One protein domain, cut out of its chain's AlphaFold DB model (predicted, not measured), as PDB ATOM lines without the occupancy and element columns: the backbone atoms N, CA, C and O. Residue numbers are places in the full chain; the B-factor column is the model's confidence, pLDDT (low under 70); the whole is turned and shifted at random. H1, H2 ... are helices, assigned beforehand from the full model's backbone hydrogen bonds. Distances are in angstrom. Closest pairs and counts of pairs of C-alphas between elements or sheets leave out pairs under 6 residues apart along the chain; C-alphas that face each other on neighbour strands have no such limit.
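This is residues 103 to 116 and 144 to 283 of the 415 residues of an uncharacterized protein of Chryseobacterium sp. POL2 (UniProt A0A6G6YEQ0). A flat, up-and-down bundle of H1, H3, H4, H5 and H6 is drawn out along H6, which runs on past H4 and H5, with H2 near its far part. The 154 printed residues hold six named helices, H1 to H6, and no named strand: all helix. It is loose, radius of gyration of the C-alphas 20.0 A, spanning 66 by 36 by 18 A.

Start at H1, residues 103 to 116; its residues 112 to 116 touch H3, residues 167 to 178, closest at C-alphas 112 and 172, 6.2 A. H5, residues 210 to 236, forms hairpins with H4, residues 185 to 197 (C-alphas 192 and 226, 6.0 A), and H6, residues 241 to 283 (C-alphas 219 and 258, 6.6 A). H2, residues 144 to 160, is close to H6 but not clearly touching: C-alphas 156 and 269, 7.7 A. Every O i to N i+4 pair is within hydrogen-bond range in H1, H3, H4 and H6; H2 has 12 of 13, H5 22 of 23.

Find C-alpha 103, where H1 begins, at (210.590, 285.770, 278.310); H6, 62.0 A from first to last C-alpha, ends at C-alpha 283 at (273.594, 301.707, 265.039).

Residues 117 to 143 are cut out, a 44.0 A gap. H4 to H5 is a long link. Residues 103 and 144 to 160 have pLDDT under 70.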
ATOM      1  N   GLY A 103     210.478 285.216 279.668       63.88
ATOM      2  CA  GLY A 103     210.590 285.770 278.310       63.88
ATOM      3  C   GLY A 103     211.482 287.013 278.171       63.88
ATOM      4  O   GLY A 103     211.679 287.500 277.061       63.88
ATOM      5  N   SER A 104     211.992 287.581 279.269       78.31
ATOM      6  CA  SER A 104     212.691 288.881 279.233       78.31
ATOM      7  C   SER A 104     214.079 288.818 278.591       78.31
ATOM      8  O   SER A 104     214.464 289.758 277.897       78.31
ATOM      9  N   VAL A 105     214.817 287.723 278.784       82.12
ATOM     10  CA  VAL A 105     216.161 287.534 278.214       82.12
ATOM     11  C   VAL A 105     216.077 287.195 276.725       82.12
ATOM     12  O   VAL A 105     216.841 287.731 275.930       82.12
ATOM     13  N   ILE A 106     215.092 286.389 276.323       83.62
ATOM     14  CA  ILE A 106     214.834 286.074 274.910       83.62
ATOM     15  C   ILE A 106     214.488 287.356 274.141       83.62
ATOM     16  O   ILE A 106     215.170 287.691 273.177       83.62
ATOM     17  N   LYS A 107     213.536 288.151 274.652       87.69
ATOM     18  CA  LYS A 107     213.166 289.451 274.061       87.69
ATOM     19  C   LYS A 107     214.338 290.429 273.967       87.69
ATOM     20  O   LYS A 107     214.369 291.265 273.071       87.69
ATOM     21  N   PHE A 108     215.293 290.364 274.896       90.19
ATOM     22  CA  PHE A 108     216.496 291.193 274.836       90.19
ATOM     23  C   PHE A 108     217.357 290.851 273.621       90.19
ATOM     24  O   PHE A 108     217.741 291.748 272.871       90.19
ATOM     25  N   PHE A 109     217.647 289.564 273.422       88.25
ATOM     26  CA  PHE A 109     218.458 289.118 272.293       88.25
ATOM     27  C   PHE A 109     217.722 289.277 270.960       88.25
ATOM     28  O   PHE A 109     218.334 289.749 270.011       88.25
ATOM     29  N   GLU A 110     216.409 289.040 270.914       91.12
ATOM     30  CA  GLU A 110     215.589 289.336 269.731       91.12
ATOM     31  C   GLU A 110     215.684 290.815 269.325       91.12
ATOM     32  O   GLU A 110     215.926 291.116 268.160       91.12
ATOM     33  N   LYS A 111     215.578 291.749 270.282       90.94
ATOM     34  CA  LYS A 111     215.744 293.186 270.000       90.94
ATOM     35  C   LYS A 111     217.151 293.535 269.518       90.94
ATOM     36  O   LYS A 111     217.312 294.427 268.689       90.94
ATOM     37  N   LEU A 112     218.180 292.865 270.038       92.50
ATOM     38  CA  LEU A 112     219.549 293.060 269.552       92.50
ATOM     39  C   LEU A 112     219.711 292.585 268.108       92.50
ATOM     40  O   LEU A 112     220.397 293.257 267.335       92.50
ATOM     41  N   ASP A 113     219.090 291.461 267.764       89.38
ATOM     42  CA  ASP A 113     219.121 290.885 266.422       89.38
ATOM     43  C   ASP A 113     218.279 291.710 265.437       89.38
ATOM     44  O   ASP A 113     218.682 291.904 264.294       89.38
ATOM     45  N   GLU A 114     217.163 292.293 265.882       91.69
ATOM     46  CA  GLU A 114     216.366 293.234 265.089       91.69
ATOM     47  C   GLU A 114     217.174 294.490 264.735       91.69
ATOM     48  O   GLU A 114     217.238 294.889 263.570       91.69
ATOM     49  N   VAL A 115     217.863 295.089 265.715       90.19
ATOM     50  CA  VAL A 115     218.754 296.228 265.453       90.19
ATOM     51  C   VAL A 115     219.892 295.815 264.517       90.19
ATOM     52  O   VAL A 115     220.221 296.558 263.593       90.19
ATOM     53  N   GLU A 116     220.465 294.626 264.699       87.31
ATOM     54  CA  GLU A 116     221.496 294.082 263.810       87.31
ATOM     55  C   GLU A 116     221.002 293.928 262.363       87.31
ATOM     56  O   GLU A 116     221.727 294.276 261.430       87.31
ATOM     57  N   TRP A 144     264.694 299.431 253.269       65.38
ATOM     58  CA  TRP A 144     264.270 298.568 254.389       65.38
ATOM     59  C   TRP A 144     264.502 299.200 255.769       65.38
ATOM     60  O   TRP A 144     263.562 299.205 256.569       65.38
ATOM     61  N   PRO A 145     265.682 299.797 256.059       68.00
ATOM     62  CA  PRO A 145     265.945 300.359 257.378       68.00
ATOM     63  C   PRO A 145     265.036 301.545 257.688       68.00
ATOM     64  O   PRO A 145     264.617 301.696 258.820       68.00
ATOM     65  N   VAL A 146     264.670 302.366 256.703       68.31
ATOM     66  CA  VAL A 146     263.798 303.536 256.906       68.31
ATOM     67  C   VAL A 146     262.323 303.128 256.895       68.31
ATOM     68  O   VAL A 146     261.528 303.580 257.720       68.31
ATOM     69  N   LEU A 147     261.943 302.222 255.995       67.50
ATOM     70  CA  LEU A 147     260.576 301.731 255.845       67.50
ATOM     71  C   LEU A 147     260.121 300.900 257.040       67.50
ATOM     72  O   LEU A 147     258.943 300.973 257.387       67.50
ATOM     73  N   ILE A 148     261.013 300.148 257.693       65.31
ATOM     74  CA  ILE A 148     260.664 299.411 258.913       65.31
ATOM     75  C   ILE A 148     260.325 300.373 260.059       65.31
ATOM     76  O   ILE A 148     259.376 300.115 260.797       65.31
ATOM     77  N   PHE A 149     260.996 301.530 260.144       65.19
ATOM     78  CA  PHE A 149     260.643 302.585 261.099       65.19
ATOM     79  C   PHE A 149     259.350 303.292 260.732       65.19
ATOM     80  O   PHE A 149     258.492 303.438 261.595       65.19
ATOM     81  N   ILE A 150     259.160 303.681 259.468       68.88
ATOM     82  CA  ILE A 150     257.924 304.347 259.028       68.88
ATOM     83  C   ILE A 150     256.721 303.421 259.227       68.88
ATOM     84  O   ILE A 150     255.720 303.834 259.806       68.88
ATOM     85  N   LYS A 151     256.813 302.152 258.808       65.56
ATOM     86  CA  LYS A 151     255.735 301.173 258.994       65.56
ATOM     87  C   LYS A 151     255.551 300.770 260.449       65.56
ATOM     88  O   LYS A 151     254.412 300.601 260.868       65.56
ATOM     89  N   GLY A 152     256.627 300.640 261.223       65.31
ATOM     90  CA  GLY A 152     256.555 300.392 262.663       65.31
ATOM     91  C   GLY A 152     255.867 301.543 263.397       65.31
ATOM     92  O   GLY A 152     254.955 301.320 264.188       65.31
ATOM     93  N   PHE A 153     256.217 302.783 263.061       64.50
ATOM     94  CA  PHE A 153     255.581 303.983 263.592       64.50
ATOM     95  C   PHE A 153     254.118 304.104 263.151       64.50
ATOM     96  O   PHE A 153     253.247 304.381 263.972       64.50
ATOM     97  N   GLN A 154     253.812 303.824 261.883       66.75
ATOM     98  CA  GLN A 154     252.444 303.808 261.365       66.75
ATOM     99  C   GLN A 154     251.598 302.709 262.026       66.75
ATOM    100  O   GLN A 154     250.427 302.944 262.331       66.75
ATOM    101  N   LEU A 155     252.189 301.541 262.306       66.56
ATOM    102  CA  LEU A 155     251.561 300.483 263.090       66.56
ATOM    103  C   LEU A 155     251.234 301.013 264.489       66.56
ATOM    104  O   LEU A 155     250.069 300.972 264.870       66.56
ATOM    105  N   ILE A 156     252.195 301.616 265.196       65.62
ATOM    106  CA  ILE A 156     251.982 302.211 266.527       65.62
ATOM    107  C   ILE A 156     250.865 303.274 266.488       65.62
ATOM    108  O   ILE A 156     249.906 303.181 267.255       65.62
ATOM    109  N   LEU A 157     250.895 304.222 265.546       64.56
ATOM    110  CA  LEU A 157     249.828 305.221 265.384       64.56
ATOM    111  C   LEU A 157     248.460 304.581 265.123       64.56
ATOM    112  O   LEU A 157     247.441 305.028 265.651       64.56
ATOM    113  N   SER A 158     248.421 303.526 264.308       64.56
ATOM    114  CA  SER A 158     247.180 302.814 264.019       64.56
ATOM    115  C   SER A 158     246.632 302.098 265.251       64.56
ATOM    116  O   SER A 158     245.415 302.012 265.385       64.56
ATOM    117  N   THR A 159     247.477 301.644 266.185       62.50
ATOM    118  CA  THR A 159     247.024 300.994 267.429       62.50
ATOM    119  C   THR A 159     246.313 301.947 268.389       62.50
ATOM    120  O   THR A 159     245.400 301.510 269.084       62.50
ATOM    121  N   ALA A 160     246.665 303.237 268.385       64.62
ATOM    122  CA  ALA A 160     246.040 304.249 269.240       64.62
ATOM    123  C   ALA A 160     244.609 304.616 268.809       64.62
ATOM    124  O   ALA A 160     243.834 305.131 269.614       64.62
ATOM    125  N   LYS A 161     244.235 304.354 267.549       75.06
ATOM    126  CA  LYS A 161     242.884 304.660 267.062       75.06
ATOM    127  C   LYS A 161     241.855 303.707 267.688       75.06
ATOM    128  O   LYS A 161     242.085 302.487 267.638       75.06
ATOM    129  N   PRO A 162     240.731 304.233 268.222       75.56
ATOM    130  CA  PRO A 162     239.640 303.409 268.727       75.56
ATOM    131  C   PRO A 162     239.049 302.548 267.605       75.56
ATOM    132  O   PRO A 162     239.278 302.810 266.422       75.56
ATOM    133  N   ALA A 163     238.307 301.507 267.984       83.50
ATOM    134  CA  ALA A 163     237.590 300.681 267.020       83.50
ATOM    135  C   ALA A 163     236.615 301.545 266.209       83.50
ATOM    136  O   ALA A 163     235.952 302.418 266.774       83.50
ATOM    137  N   LYS A 164     236.503 301.287 264.904       84.88
ATOM    138  CA  LYS A 164     235.405 301.849 264.112       84.88
ATOM    139  C   LYS A 164     234.066 301.410 264.714       84.88
ATOM    140  O   LYS A 164     233.865 300.225 264.970       84.88
ATOM    141  N   TRP A 165     233.172 302.371 264.930       86.69
ATOM    142  CA  TRP A 165     231.872 302.159 265.564       86.69
ATOM    143  C   TRP A 165     230.771 302.701 264.659       86.69
ATOM    144  O   TRP A 165     230.817 303.872 264.278       86.69
ATOM    145  N   SER A 166     229.822 301.853 264.258       87.25
ATOM    146  CA  SER A 166     228.706 302.275 263.405       87.25
ATOM    147  C   SER A 166     227.543 302.844 264.223       87.25
ATOM    148  O   SER A 166     227.454 302.660 265.438       87.25
ATOM    149  N   THR A 167     226.603 303.508 263.548       86.06
ATOM    150  CA  THR A 167     225.353 303.976 264.167       86.06
ATOM    151  C   THR A 167     224.514 302.814 264.705       86.06
ATOM    152  O   THR A 167     223.915 302.926 265.775       86.06
ATOM    153  N   THR A 168     224.509 301.672 264.009       87.69
ATOM    154  CA  THR A 168     223.883 300.433 264.485       87.69
ATOM    155  C   THR A 168     224.568 299.917 265.750       87.69
ATOM    156  O   THR A 168     223.881 299.529 266.691       87.69
ATOM    157  N   ASP A 169     225.902 299.958 265.822       90.25
ATOM    158  CA  ASP A 169     226.638 299.495 267.008       90.25
ATOM    159  C   ASP A 169     226.370 300.385 268.227       90.25
ATOM    160  O   ASP A 169     226.169 299.863 269.322       90.25
ATOM    161  N   ALA A 170     226.271 301.704 268.033       89.88
ATOM    162  CA  ALA A 170     225.892 302.645 269.087       89.88
ATOM    163  C   ALA A 170     224.478 302.372 269.626       89.88
ATOM    164  O   ALA A 170     224.280 302.296 270.836       89.88
ATOM    165  N   ARG A 171     223.504 302.125 268.738       90.38
ATOM    166  CA  ARG A 171     222.140 301.730 269.134       90.38
ATOM    167  C   ARG A 171     222.117 300.415 269.910       90.38
ATOM    168  O   ARG A 171     221.381 300.283 270.885       90.38
ATOM    169  N   LYS A 172     222.922 299.433 269.496       93.12
ATOM    170  CA  LYS A 172     223.049 298.163 270.223       93.12
ATOM    171  C   LYS A 172     223.709 298.358 271.583       93.12
ATOM    172  O   LYS A 172     223.257 297.755 272.548       93.12
ATOM    173  N   GLU A 173     224.754 299.175 271.679       93.06
ATOM    174  CA  GLU A 173     225.397 299.514 272.952       93.06
ATOM    175  C   GLU A 173     224.396 300.129 273.930       93.06
ATOM    176  O   GLU A 173     224.273 299.653 275.060       93.06
ATOM    177  N   GLU A 174     223.643 301.128 273.476       91.06
ATOM    178  CA  GLU A 174     222.600 301.779 274.264       91.06
ATOM    179  C   GLU A 174     221.546 300.769 274.734       91.06
ATOM    180  O   GLU A 174     221.228 300.705 275.923       91.06
ATOM    181  N   LEU A 175     221.074 299.902 273.830       93.06
ATOM    182  CA  LEU A 175     220.134 298.836 274.168       93.06
ATOM    183  C   LEU A 175     220.710 297.886 275.230       93.06
ATOM    184  O   LEU A 175     220.025 297.578 276.201       93.06
ATOM    185  N   VAL A 176     221.964 297.438 275.087       93.44
ATOM    186  CA  VAL A 176     222.625 296.549 276.060       93.44
ATOM    187  C   VAL A 176     222.688 297.203 277.442       93.44
ATOM    188  O   VAL A 176     222.325 296.571 278.441       93.44
ATOM    189  N   LEU A 177     223.136 298.456 277.517       91.56
ATOM    190  CA  LEU A 177     223.362 299.150 278.786       91.56
ATOM    191  C   LEU A 177     222.058 299.547 279.487       91.56
ATOM    192  O   LEU A 177     222.004 299.467 280.716       91.56
ATOM    193  N   ASN A 178     221.014 299.886 278.729       91.50
ATOM    194  CA  ASN A 178     219.739 300.368 279.268       91.50
ATOM    195  C   ASN A 178     218.694 299.261 279.480       91.50
ATOM    196  O   ASN A 178     217.684 299.495 280.144       91.50
ATOM    197  N   TYR A 179     218.907 298.043 278.962       90.12
ATOM    198  CA  TYR A 179     217.936 296.963 279.157       90.12
ATOM    199  C   TYR A 179     217.795 296.575 280.641       90.12
ATOM    200  O   TYR A 179     218.811 296.355 281.310       90.12
ATOM    201  N   PRO A 180     216.577 296.426 281.184       85.44
ATOM    202  CA  PRO A 180     216.381 296.128 282.598       85.44
ATOM    203  C   PRO A 180     216.986 294.776 282.999       85.44
ATOM    204  O   PRO A 180     216.857 293.772 282.298       85.44
ATOM    205  N   VAL A 181     217.645 294.749 284.160       82.25
ATOM    206  CA  VAL A 181     218.203 293.519 284.733       82.25
ATOM    207  C   VAL A 181     217.079 292.727 285.419       82.25
ATOM    208  O   VAL A 181     216.363 293.297 286.249       82.25
ATOM    209  N   PRO A 182     216.911 291.428 285.109       77.06
ATOM    210  CA  PRO A 182     215.881 290.599 285.714       77.06
ATOM    211  C   PRO A 182     216.116 290.400 287.217       77.06
ATOM    212  O   PRO A 182     217.221 290.559 287.731       77.06
ATOM    213  N   VAL A 183     215.043 290.047 287.927       72.38
ATOM    214  CA  VAL A 183     215.040 289.920 289.394       72.38
ATOM    215  C   VAL A 183     215.070 288.461 289.866       72.38
ATOM    216  O   VAL A 183     215.507 288.196 290.984       72.38
ATOM    217  N   SER A 184     214.625 287.512 289.037       78.44
ATOM    218  CA  SER A 184     214.625 286.084 289.373       78.44
ATOM    219  C   SER A 184     216.010 285.457 289.227       78.44
ATOM    220  O   SER A 184     216.822 285.870 288.397       78.44
ATOM    221  N   LYS A 185     216.259 284.417 290.024       78.50
ATOM    222  CA  LYS A 185     217.532 283.695 290.064       78.50
ATOM    223  C   LYS A 185     217.904 283.080 288.723       78.50
ATOM    224  O   LYS A 185     219.024 283.263 288.254       78.50
ATOM    225  N   GLU A 186     216.957 282.386 288.115       79.62
ATOM    226  CA  GLU A 186     217.139 281.648 286.869       79.62
ATOM    227  C   GLU A 186     217.492 282.609 285.734       79.62
ATOM    228  O   GLU A 186     218.462 282.396 285.015       79.62
ATOM    229  N   ASN A 187     216.784 283.737 285.652       82.12
ATOM    230  CA  ASN A 187     217.009 284.727 284.605       82.12
ATOM    231  C   ASN A 187     218.311 285.502 284.797       82.12
ATOM    232  O   ASN A 187     218.940 285.884 283.815       82.12
ATOM    233  N   ILE A 188     218.711 285.773 286.045       87.19
ATOM    234  CA  ILE A 188     220.018 286.375 286.330       87.19
ATOM    235  C   ILE A 188     221.122 285.445 285.829       87.19
ATOM    236  O   ILE A 188     222.016 285.904 285.124       87.19
ATOM    237  N   LEU A 189     221.047 284.150 286.151       86.94
ATOM    238  CA  LEU A 189     222.031 283.159 285.715       86.94
ATOM    239  C   LEU A 189     222.052 282.996 284.195       86.94
ATOM    240  O   LEU A 189     223.129 282.999 283.600       86.94
ATOM    241  N   GLU A 190     220.887 282.893 283.559       87.12
ATOM    242  CA  GLU A 190     220.773 282.779 282.105       87.12
ATOM    243  C   GLU A 190     221.337 284.022 281.414       87.12
ATOM    244  O   GLU A 190     222.205 283.917 280.545       87.12
ATOM    245  N   PHE A 191     220.923 285.215 281.847       90.81
ATOM    246  CA  PHE A 191     221.386 286.457 281.243       90.81
ATOM    247  C   PHE A 191     222.886 286.670 281.461       90.81
ATOM    248  O   PHE A 191     223.598 287.087 280.543       90.81
ATOM    249  N   LEU A 192     223.394 286.346 282.649       91.94
ATOM    250  CA  LEU A 192     224.818 286.399 282.952       91.94
ATOM    251  C   LEU A 192     225.610 285.433 282.064       91.94
ATOM    252  O   LEU A 192     226.615 285.832 281.482       91.94
ATOM    253  N   THR A 193     225.141 284.193 281.926       91.69
ATOM    254  CA  THR A 193     225.794 283.155 281.116       91.69
ATOM    255  C   THR A 193     225.816 283.546 279.641       91.69
ATOM    256  O   THR A 193     226.868 283.499 279.000       91.69
ATOM    257  N   LEU A 194     224.687 284.018 279.107       92.44
ATOM    258  CA  LEU A 194     224.598 284.485 277.726       92.44
ATOM    259  C   LEU A 194     225.473 285.720 277.495       92.44
ATOM    260  O   LEU A 194     226.196 285.765 276.503       92.44
ATOM    261  N   SER A 195     225.487 286.683 278.419       93.19
ATOM    262  CA  SER A 195     226.352 287.869 278.323       93.19
ATOM    263  C   SER A 195     227.836 287.496 278.379       93.19
ATOM    264  O   SER A 195     228.627 287.987 277.577       93.19
ATOM    265  N   ALA A 196     228.221 286.588 279.281       94.69
ATOM    266  CA  ALA A 196     229.591 286.098 279.396       94.69
ATOM    267  C   ALA A 196     230.046 285.359 278.130       94.69
ATOM    268  O   ALA A 196     231.185 285.536 277.705       94.69
ATOM    269  N   SER A 197     229.149 284.615 277.468       94.38
ATOM    270  CA  SER A 197     229.451 283.940 276.195       94.38
ATOM    271  C   SER A 197     229.794 284.902 275.047       94.38
ATOM    272  O   SER A 197     230.426 284.499 274.073       94.38
ATOM    273  N   LYS A 198     229.411 286.185 275.153       94.44
ATOM    274  CA  LYS A 198     229.759 287.222 274.170       94.44
ATOM    275  C   LYS A 198     231.157 287.811 274.383       94.44
ATOM    276  O   LYS A 198     231.620 288.560 273.523       94.44
ATOM    277  N   ILE A 199     231.841 287.488 275.486       94.88
ATOM    278  CA  ILE A 199     233.214 287.942 275.725       94.88
ATOM    279  C   ILE A 199     234.203 287.069 274.954       94.88
ATOM    280  O   ILE A 199     234.287 285.858 275.136       94.88
ATOM    281  N   ASN A 200     235.016 287.719 274.125       93.06
ATOM    282  CA  ASN A 200     235.978 287.069 273.247       93.06
ATOM    283  C   ASN A 200     237.412 287.205 273.770       93.06
ATOM    284  O   ASN A 200     237.853 288.290 274.160       93.06
ATOM    285  N   SER A 201     238.196 286.129 273.704       90.75
ATOM    286  CA  SER A 201     239.642 286.216 273.938       90.75
ATOM    287  C   SER A 201     240.377 286.686 272.677       90.75
ATOM    288  O   SER A 201     239.960 286.408 271.554       90.75
ATOM    289  N   SER A 202     241.473 287.424 272.859       88.56
ATOM    290  CA  SER A 202     242.322 287.898 271.757       88.56
ATOM    291  C   SER A 202     243.624 287.098 271.652       88.56
ATOM    292  O   SER A 202     244.217 286.709 272.666       88.56
ATOM    293  N   SER A 203     244.090 286.866 270.424       88.69
ATOM    294  CA  SER A 203     245.411 286.290 270.147       88.69
ATOM    295  C   SER A 203     246.466 287.391 270.035       88.69
ATOM    296  O   SER A 203     246.154 288.497 269.603       88.69
ATOM    297  N   TYR A 204     247.723 287.087 270.373       83.38
ATOM    298  CA  TYR A 204     248.843 288.026 270.222       83.38
ATOM    299  C   TYR A 204     249.042 288.481 268.771       83.38
ATOM    300  O   TYR A 204     249.376 289.636 268.537       83.38
ATOM    301  N   LEU A 205     248.803 287.595 267.800       81.56
ATOM    302  CA  LEU A 205     249.038 287.883 266.381       81.56
ATOM    303  C   LEU A 205     248.005 288.849 265.794       81.56
ATOM    304  O   LEU A 205     248.339 289.695 264.971       81.56
ATOM    305  N   THR A 206     246.747 288.739 266.218       84.88
ATOM    306  CA  THR A 206     245.644 289.542 265.673       84.88
ATOM    307  C   THR A 206     245.315 290.747 266.542       84.88
ATOM    308  O   THR A 206     244.359 291.458 266.249       84.88
ATOM    309  N   ILE A 207     246.086 291.009 267.602       85.00
ATOM    310  CA  ILE A 207     245.692 291.934 268.668       85.00
ATOM    311  C   ILE A 207     245.464 293.378 268.213       85.00
ATOM    312  O   ILE A 207     244.673 294.103 268.814       85.00
ATOM    313  N   PHE A 208     246.119 293.774 267.122       82.94
ATOM    314  CA  PHE A 208     245.993 295.098 266.516       82.94
ATOM    315  C   PHE A 208     245.107 295.130 265.268       82.94
ATOM    316  O   PHE A 208     244.971 296.183 264.648       82.94
ATOM    317  N   SER A 209     244.502 293.999 264.895       84.75
ATOM    318  CA  SER A 209     243.532 293.945 263.801       84.75
ATOM    319  C   SER A 209     242.268 294.728 264.151       84.75
ATOM    320  O   SER A 209     241.865 294.793 265.316       84.75
ATOM    321  N   GLU A 210     241.614 295.285 263.133       84.75
ATOM    322  CA  GLU A 210     240.372 296.041 263.314       84.75
ATOM    323  C   GLU A 210     239.267 295.175 263.941       84.75
ATOM    324  O   GLU A 210     238.575 295.618 264.854       84.75
ATOM    325  N   ASP A 211     239.185 293.900 263.549       86.62
ATOM    326  CA  ASP A 211     238.269 292.914 264.136       86.62
ATOM    327  C   ASP A 211     238.527 292.696 265.636       86.62
ATOM    328  O   ASP A 211     237.600 292.701 266.445       86.62
ATOM    329  N   THR A 212     239.791 292.564 266.052       87.81
ATOM    330  CA  THR A 212     240.106 292.375 267.477       87.81
ATOM    331  C   THR A 212     239.849 293.643 268.290       87.81
ATOM    332  O   THR A 212     239.399 293.551 269.433       87.81
ATOM    333  N   LYS A 213     240.065 294.833 267.717       88.75
ATOM    334  CA  LYS A 213     239.677 296.098 268.358       88.75
ATOM    335  C   LYS A 213     238.166 296.195 268.544       88.75
ATOM    336  O   LYS A 213     237.724 296.525 269.642       88.75
ATOM    337  N   TYR A 214     237.400 295.865 267.507       90.31
ATOM    338  CA  TYR A 214     235.940 295.817 267.550       90.31
ATOM    339  C   TYR A 214     235.442 294.833 268.621       90.31
ATOM    340  O   TYR A 214     234.660 295.205 269.495       90.31
ATOM    341  N   LYS A 215     235.983 293.608 268.650       91.38
ATOM    342  CA  LYS A 215     235.691 292.612 269.696       91.38
ATOM    343  C   LYS A 215     236.052 293.112 271.094       91.38
ATOM    344  O   LYS A 215     235.275 292.937 272.023       91.38
ATOM    345  N   ASN A 216     237.199 293.770 271.260       91.56
ATOM    346  CA  ASN A 216     237.606 294.332 272.549       91.56
ATOM    347  C   ASN A 216     236.709 295.497 273.002       91.56
ATOM    348  O   ASN A 216     236.499 295.650 274.205       91.56
ATOM    349  N   ALA A 217     236.176 296.303 272.080       92.50
ATOM    350  CA  ALA A 217     235.182 297.328 272.395       92.50
ATOM    351  C   ALA A 217     233.881 296.687 272.903       92.50
ATOM    352  O   ALA A 217     233.425 297.013 274.000       92.50
ATOM    353  N   TRP A 218     233.369 295.676 272.194       94.38
ATOM    354  CA  TRP A 218     232.213 294.895 272.641       94.38
ATOM    355  C   TRP A 218     232.440 294.181 273.973       94.38
ATOM    356  O   TRP A 218     231.558 294.208 274.828       94.38
ATOM    357  N   ASN A 219     233.621 293.604 274.208       95.44
ATOM    358  CA  ASN A 219     233.958 292.982 275.490       95.44
ATOM    359  C   ASN A 219     233.815 293.966 276.656       95.44
ATOM    360  O   ASN A 219     233.328 293.580 277.713       95.44
ATOM    361  N   LYS A 220     234.207 295.237 276.477       94.81
ATOM    362  CA  LYS A 220     234.038 296.270 277.513       94.81
ATOM    363  C   LYS A 220     232.560 296.547 277.793       94.81
ATOM    364  O   LYS A 220     232.191 296.687 278.955       94.81
ATOM    365  N   ILE A 221     231.726 296.614 276.755       95.50
ATOM    366  CA  ILE A 221     230.278 296.850 276.884       95.50
ATOM    367  C   ILE A 221     229.604 295.666 277.588       95.50
ATOM    368  O   ILE A 221     228.896 295.852 278.577       95.50
ATOM    369  N   TRP A 222     229.888 294.440 277.145       96.56
ATOM    370  CA  TRP A 222     229.368 293.227 277.780       96.56
ATOM    371  C   TRP A 222     229.859 293.070 279.216       96.56
ATOM    372  O   TRP A 222     229.075 292.682 280.077       96.56
ATOM    373  N   LEU A 223     231.109 293.439 279.511       96.69
ATOM    374  CA  LEU A 223     231.618 293.443 280.878       96.69
ATOM    375  C   LEU A 223     230.847 294.427 281.767       96.69
ATOM    376  O   LEU A 223     230.433 294.040 282.854       96.69
ATOM    377  N   LYS A 224     230.575 295.654 281.298       96.12
ATOM    378  CA  LYS A 224     229.723 296.606 282.035       96.12
ATOM    379  C   LYS A 224     228.339 296.016 282.313       96.12
ATOM    380  O   LYS A 224     227.837 296.134 283.428       96.12
ATOM    381  N   LYS A 225     227.735 295.338 281.329       95.19
ATOM    382  CA  LYS A 225     226.432 294.683 281.512       95.19
ATOM    383  C   LYS A 225     226.490 293.554 282.540       95.19
ATOM    384  O   LYS A 225     225.641 293.482 283.424       95.19
ATOM    385  N   ILE A 226     227.512 292.709 282.462       95.25
ATOM    386  CA  ILE A 226     227.786 291.645 283.434       95.25
ATOM    387  C   ILE A 226     227.949 292.226 284.842       95.25
ATOM    388  O   ILE A 226     227.434 291.656 285.798       95.25
ATOM    389  N   GLU A 227     228.603 293.379 284.985       94.38
ATOM    390  CA  GLU A 227     228.763 294.049 286.277       94.38
ATOM    391  C   GLU A 227     227.444 294.611 286.822       94.38
ATOM    392  O   GLU A 227     227.183 294.467 288.017       94.38
ATOM    393  N   GLN A 228     226.567 295.153 285.969       92.62
ATOM    394  CA  GLN A 228     225.202 295.530 286.365       92.62
ATOM    395  C   GLN A 228     224.395 294.310 286.844       92.62
ATOM    396  O   GLN A 228     223.742 294.368 287.889       92.62
ATOM    397  N   ILE A 229     224.465 293.192 286.107       91.81
ATOM    398  CA  ILE A 229     223.792 291.937 286.473       91.81
ATOM    399  C   ILE A 229     224.342 291.413 287.805       91.81
ATOM    400  O   ILE A 229     223.565 291.092 288.703       91.81
ATOM    401  N   ASN A 230     225.667 291.402 287.971       92.44
ATOM    402  CA  ASN A 230     226.327 290.993 289.208       92.44
ATOM    403  C   ASN A 230     225.898 291.870 290.390       92.44
ATOM    404  O   ASN A 230     225.557 291.348 291.446       92.44
ATOM    405  N   SER A 231     225.835 293.194 290.216       90.00
ATOM    406  CA  SER A 231     225.370 294.099 291.271       90.00
ATOM    407  C   SER A 231     223.950 293.754 291.721       90.00
ATOM    408  O   SER A 231     223.682 293.742 292.920       90.00
ATOM    409  N   LYS A 232     223.044 293.418 290.796       85.94
ATOM    410  CA  LYS A 232     221.684 292.992 291.153       85.94
ATOM    411  C   LYS A 232     221.679 291.622 291.835       85.94
ATOM    412  O   LYS A 232     221.022 291.460 292.860       85.94
ATOM    413  N   ALA A 233     222.456 290.671 291.318       86.44
ATOM    414  CA  ALA A 233     222.602 289.336 291.887       86.44
ATOM    415  C   ALA A 233     223.112 289.371 293.333       86.44
ATOM    416  O   ALA A 233     222.546 288.711 294.200       86.44
ATOM    417  N   THR A 234     224.123 290.203 293.617       85.25
ATOM    418  CA  THR A 234     224.678 290.368 294.972       85.25
ATOM    419  C   THR A 234     223.637 290.852 295.983       85.25
ATOM    420  O   THR A 234     223.766 290.573 297.172       85.25
ATOM    421  N   ILE A 235     222.590 291.550 295.529       82.75
ATOM    422  CA  ILE A 235     221.497 292.034 296.376       82.75
ATOM    423  C   ILE A 235     220.425 290.953 296.537       82.75
ATOM    424  O   ILE A 235     220.047 290.652 297.665       82.75
ATOM    425  N   SER A 236     219.968 290.347 295.437       76.94
ATOM    426  CA  SER A 236     218.869 289.368 295.449       76.94
ATOM    427  C   SER A 236     219.255 287.995 296.020       76.94
ATOM    428  O   SER A 236     218.389 287.213 296.400       76.94
ATOM    429  N   MET A 237     220.550 287.659 296.056       76.12
ATOM    430  CA  MET A 237     221.033 286.298 296.350       76.12
ATOM    431  C   MET A 237     221.930 286.206 297.585       76.12
ATOM    432  O   MET A 237     222.636 285.214 297.748       76.12
ATOM    433  N   LYS A 238     221.886 287.199 298.484       70.88
ATOM    434  CA  LYS A 238     222.714 287.221 299.709       70.88
ATOM    435  C   LYS A 238     222.611 285.939 300.541       70.88
ATOM    436  O   LYS A 238     223.592 285.525 301.149       70.88
ATOM    437  N   ASN A 239     221.444 285.301 300.524       73.88
ATOM    438  CA  ASN A 239     221.140 284.126 301.337       73.88
ATOM    439  C   ASN A 239     221.436 282.785 300.620       73.88
ATOM    440  O   ASN A 239     221.292 281.731 301.235       73.88
ATOM    441  N   ASP A 240     221.846 282.790 299.340       77.88
ATOM    442  CA  ASP A 240     222.154 281.580 298.552       77.88
ATOM    443  C   ASP A 240     223.637 281.540 298.143       77.88
ATOM    444  O   ASP A 240     224.028 281.910 297.033       77.88
ATOM    445  N   THR A 241     224.478 281.079 299.072       82.75
ATOM    446  CA  THR A 241     225.945 281.089 298.944       82.75
ATOM    447  C   THR A 241     226.470 280.292 297.750       82.75
ATOM    448  O   THR A 241     227.460 280.698 297.142       82.75
ATOM    449  N   LYS A 242     225.815 279.182 297.379       85.75
ATOM    450  CA  LYS A 242     226.245 278.331 296.256       85.75
ATOM    451  C   LYS A 242     226.057 279.039 294.920       85.75
ATOM    452  O   LYS A 242     227.011 279.186 294.162       85.75
ATOM    453  N   THR A 243     224.848 279.530 294.659       83.19
ATOM    454  CA  THR A 243     224.557 280.256 293.416       83.19
ATOM    455  C   THR A 243     225.343 281.560 293.328       83.19
ATOM    456  O   THR A 243     225.820 281.924 292.255       83.19
ATOM    457  N   TYR A 244     225.548 282.244 294.454       85.69
ATOM    458  CA  TYR A 244     226.400 283.426 294.488       85.69
ATOM    459  C   TYR A 244     227.846 283.119 294.060       85.69
ATOM    460  O   TYR A 244     228.422 283.875 293.276       85.69
ATOM    461  N   ALA A 245     228.420 281.999 294.514       88.69
ATOM    462  CA  ALA A 245     229.766 281.579 294.123       88.69
ATOM    463  C   ALA A 245     229.876 281.260 292.620       88.69
ATOM    464  O   ALA A 245     230.847 281.658 291.976       88.69
ATOM    465  N   GLU A 246     228.870 280.601 292.037       89.25
ATOM    466  CA  GLU A 246     228.805 280.341 290.591       89.25
ATOM    467  C   GLU A 246     228.781 281.645 289.779       89.25
ATOM    468  O   GLU A 246     229.525 281.794 288.807       89.25
ATOM    469  N   ILE A 247     227.988 282.626 290.221       90.88
ATOM    470  CA  ILE A 247     227.924 283.957 289.606       90.88
ATOM    471  C   ILE A 247     229.278 284.658 289.674       90.88
ATOM    472  O   ILE A 247     229.740 285.175 288.655       90.88
ATOM    473  N   GLN A 248     229.940 284.649 290.838       92.12
ATOM    474  CA  GLN A 248     231.264 285.261 290.966       92.12
ATOM    475  C   GLN A 248     232.276 284.610 290.025       92.12
ATOM    476  O   GLN A 248     233.010 285.331 289.357       92.12
ATOM    477  N   ASN A 249     232.267 283.282 289.881       94.00
ATOM    478  CA  ASN A 249     233.162 282.587 288.954       94.00
ATOM    479  C   ASN A 249     232.952 283.052 287.498       94.00
ATOM    480  O   ASN A 249     233.909 283.399 286.803       94.00
ATOM    481  N   ILE A 250     231.700 283.151 287.034       94.62
ATOM    482  CA  ILE A 250     231.396 283.638 285.675       94.62
ATOM    483  C   ILE A 250     231.876 285.089 285.487       94.62
ATOM    484  O   ILE A 250     232.516 285.413 284.480       94.62
ATOM    485  N   VAL A 251     231.613 285.958 286.467       95.38
ATOM    486  CA  VAL A 251     232.014 287.374 286.441       95.38
ATOM    487  C   VAL A 251     233.538 287.526 286.467       95.38
ATOM    488  O   VAL A 251     234.099 288.338 285.727       95.38
ATOM    489  N   GLU A 252     234.236 286.750 287.291       95.94
ATOM    490  CA  GLU A 252     235.695 286.765 287.380       95.94
ATOM    491  C   GLU A 252     236.345 286.268 286.091       95.94
ATOM    492  O   GLU A 252     237.277 286.909 285.602       95.94
ATOM    493  N   ASN A 253     235.819 285.209 285.475       95.44
ATOM    494  CA  ASN A 253     236.296 284.734 284.176       95.44
ATOM    495  C   ASN A 253     236.143 285.812 283.091       95.44
ATOM    496  O   ASN A 253     237.102 286.110 282.373       95.44
ATOM    497  N   ALA A 254     234.984 286.474 283.029       95.62
ATOM    498  CA  ALA A 254     234.731 287.608 282.138       95.62
ATOM    499  C   ALA A 254     235.732 288.766 282.348       95.62
ATOM    500  O   ALA A 254     236.304 289.308 281.389       95.62
ATOM    501  N   ARG A 255     236.003 289.121 283.613       96.06
ATOM    502  CA  ARG A 255     237.001 290.136 283.988       96.06
ATOM    503  C   ARG A 255     238.408 289.727 283.578       96.06
ATOM    504  O   ARG A 255     239.145 290.552 283.037       96.06
ATOM    505  N   ASN A 256     238.783 288.477 283.823       95.94
ATOM    506  CA  ASN A 256     240.112 287.955 283.536       95.94
ATOM    507  C   ASN A 256     240.397 287.962 282.034       95.94
ATOM    508  O   ASN A 256     241.444 288.465 281.633       95.94
ATOM    509  N   ILE A 257     239.450 287.526 281.195       93.88
ATOM    510  CA  ILE A 257     239.602 287.575 279.732       93.88
ATOM    511  C   ILE A 257     239.815 289.019 279.257       93.88
ATOM    512  O   ILE A 257     240.743 289.300 278.496       93.88
ATOM    513  N   THR A 258     239.002 289.957 279.747       92.69
ATOM    514  CA  THR A 258     239.094 291.370 279.349       92.69
ATOM    515  C   THR A 258     240.415 292.003 279.805       92.69
ATOM    516  O   THR A 258     241.077 292.689 279.024       92.69
ATOM    517  N   LYS A 259     240.851 291.731 281.043       94.25
ATOM    518  CA  LYS A 259     242.145 292.194 281.576       94.25
ATOM    519  C   LYS A 259     243.324 291.599 280.810       94.25
ATOM    520  O   LYS A 259     244.259 292.327 280.483       94.25
ATOM    521  N   GLU A 260     243.293 290.305 280.508       93.00
ATOM    522  CA  GLU A 260     244.354 289.646 279.746       93.00
ATOM    523  C   GLU A 260     244.453 290.198 278.322       93.00
ATOM    524  O   GLU A 260     245.562 290.450 277.856       93.00
ATOM    525  N   ASN A 261     243.336 290.491 277.649       90.94
ATOM    526  CA  ASN A 261     243.367 291.152 276.339       90.94
ATOM    527  C   ASN A 261     244.083 292.512 276.402       90.94
ATOM    528  O   ASN A 261     244.937 292.801 275.565       90.94
ATOM    529  N   VAL A 262     243.802 293.323 277.428       89.06
ATOM    530  CA  VAL A 262     244.478 294.615 277.633       89.06
ATOM    531  C   VAL A 262     245.970 294.427 277.925       89.06
ATOM    532  O   VAL A 262     246.805 295.099 277.324       89.06
ATOM    533  N   LYS A 263     246.345 293.478 278.792       91.75
ATOM    534  CA  LYS A 263     247.762 293.183 279.067       91.75
ATOM    535  C   LYS A 263     248.512 292.731 277.817       91.75
ATOM    536  O   LYS A 263     249.651 293.143 277.614       91.75
ATOM    537  N   LYS A 264     247.896 291.891 276.980       90.06
ATOM    538  CA  LYS A 264     248.500 291.425 275.727       90.06
ATOM    539  C   LYS A 264     248.819 292.602 274.799       90.06
ATOM    540  O   LYS A 264     249.922 292.629 274.261       90.06
ATOM    541  N   VAL A 265     247.929 293.598 274.681       86.81
ATOM    542  CA  VAL A 265     248.182 294.835 273.909       86.81
ATOM    543  C   VAL A 265     249.468 295.507 274.398       86.81
ATOM    544  O   VAL A 265     250.385 295.738 273.611       86.81
ATOM    545  N   PHE A 266     249.573 295.753 275.706       87.31
ATOM    546  CA  PHE A 266     250.746 296.409 276.287       87.31
ATOM    547  C   PHE A 266     252.031 295.590 276.148       87.31
ATOM    548  O   PHE A 266     253.083 296.164 275.882       87.31
ATOM    549  N   ARG A 267     251.966 294.258 276.276       88.88
ATOM    550  CA  ARG A 267     253.132 293.382 276.073       88.88
ATOM    551  C   ARG A 267     253.676 293.477 274.652       88.88
ATOM    552  O   ARG A 267     254.888 293.584 274.489       88.88
ATOM    553  N   VAL A 268     252.808 293.465 273.636       86.38
ATOM    554  CA  VAL A 268     253.264 293.564 272.240       86.38
ATOM    555  C   VAL A 268     253.820 294.956 271.939       86.38
ATOM    556  O   VAL A 268     254.872 295.060 271.313       86.38
ATOM    557  N   LEU A 269     253.180 296.021 272.437       84.25
ATOM    558  CA  LEU A 269     253.711 297.383 272.300       84.25
ATOM    559  C   LEU A 269     255.080 297.532 272.982       84.25
ATOM    560  O   LEU A 269     256.015 298.047 272.374       84.25
ATOM    561  N   GLY A 270     255.221 297.029 274.212       84.94
ATOM    562  CA  GLY A 270     256.484 297.049 274.951       84.94
ATOM    563  C   GLY A 270     257.597 296.279 274.237       84.94
ATOM    564  O   GLY A 270     258.705 296.794 274.104       84.94
ATOM    565  N   ALA A 271     257.297 295.090 273.705       85.44
ATOM    566  CA  ALA A 271     258.250 294.313 272.911       85.44
ATOM    567  C   ALA A 271     258.706 295.071 271.650       85.44
ATOM    568  O   ALA A 271     259.898 295.093 271.345       85.44
ATOM    569  N   GLY A 272     257.783 295.746 270.955       81.25
ATOM    570  CA  GLY A 272     258.108 296.581 269.795       81.25
ATOM    571  C   GLY A 272     259.062 297.732 270.132       81.25
ATOM    572  O   GLY A 272     260.031 297.957 269.410       81.25
ATOM    573  N   ILE A 273     258.840 298.418 271.258       83.56
ATOM    574  CA  ILE A 273     259.715 299.507 271.727       83.56
ATOM    575  C   ILE A 273     261.126 298.987 272.036       83.56
ATOM    576  O   ILE A 273     262.103 299.613 271.634       83.56
ATOM    577  N   ILE A 274     261.249 297.832 272.699       88.00
ATOM    578  CA  ILE A 274     262.551 297.227 273.026       88.00
ATOM    579  C   ILE A 274     263.345 296.907 271.753       88.00
ATOM    580  O   ILE A 274     264.539 297.195 271.694       88.00
ATOM    581  N   ILE A 275     262.691 296.366 270.721       84.31
ATOM    582  CA  ILE A 275     263.333 296.068 269.431       84.31
ATOM    583  C   ILE A 275     263.844 297.354 268.766       84.31
ATOM    584  O   ILE A 275     264.981 297.396 268.298       84.31
ATOM    585  N   ILE A 276     263.031 298.415 268.763       81.00
ATOM    586  CA  ILE A 276     263.410 299.720 268.203       81.00
ATOM    587  C   ILE A 276     264.616 300.299 268.952       81.00
ATOM    588  O   ILE A 276     265.590 300.703 268.319       81.00
ATOM    589  N   LEU A 277     264.589 300.298 270.289       86.31
ATOM    590  CA  LEU A 277     265.705 300.778 271.109       86.31
ATOM    591  C   LEU A 277     266.977 299.957 270.871       86.31
ATOM    592  O   LEU A 277     268.049 300.536 270.712       86.31
ATOM    593  N   GLY A 278     266.859 298.630 270.785       88.00
ATOM    594  CA  GLY A 278     267.976 297.743 270.468       88.00
ATOM    595  C   GLY A 278     268.616 298.072 269.120       88.00
ATOM    596  O   GLY A 278     269.838 298.144 269.027       88.00
ATOM    597  N   PHE A 279     267.807 298.358 268.096       85.12
ATOM    598  CA  PHE A 279     268.319 298.772 266.789       85.12
ATOM    599  C   PHE A 279     269.022 300.134 266.844       85.12
ATOM    600  O   PHE A 279     270.099 300.288 266.273       85.12
ATOM    601  N   VAL A 280     268.455 301.122 267.541       85.25
ATOM    602  CA  VAL A 280     269.088 302.446 267.697       85.25
ATOM    603  C   VAL A 280     270.439 302.319 268.404       85.25
ATOM    604  O   VAL A 280     271.435 302.858 267.927       85.25
ATOM    605  N   ILE A 281     270.494 301.555 269.499       88.69
ATOM    606  CA  ILE A 281     271.736 301.286 270.233       88.69
ATOM    607  C   ILE A 281     272.754 300.580 269.330       88.69
ATOM    608  O   ILE A 281     273.915 300.984 269.298       88.69
ATOM    609  N   TRP A 282     272.324 299.576 268.560       87.75
ATOM    610  CA  TRP A 282     273.188 298.866 267.616       87.75
ATOM    611  C   TRP A 282     273.831 299.809 266.595       87.75
ATOM    612  O   TRP A 282     275.039 299.738 266.402       87.75
ATOM    613  N   ASN A 283     273.066 300.740 266.012       81.75
ATOM    614  CA  ASN A 283     273.594 301.707 265.039       81.75
ATOM    615  C   ASN A 283     274.614 302.673 265.660       81.75
ATOM    616  O   ASN A 283     275.613 303.015 265.030       81.75
TER     617      ASN A 283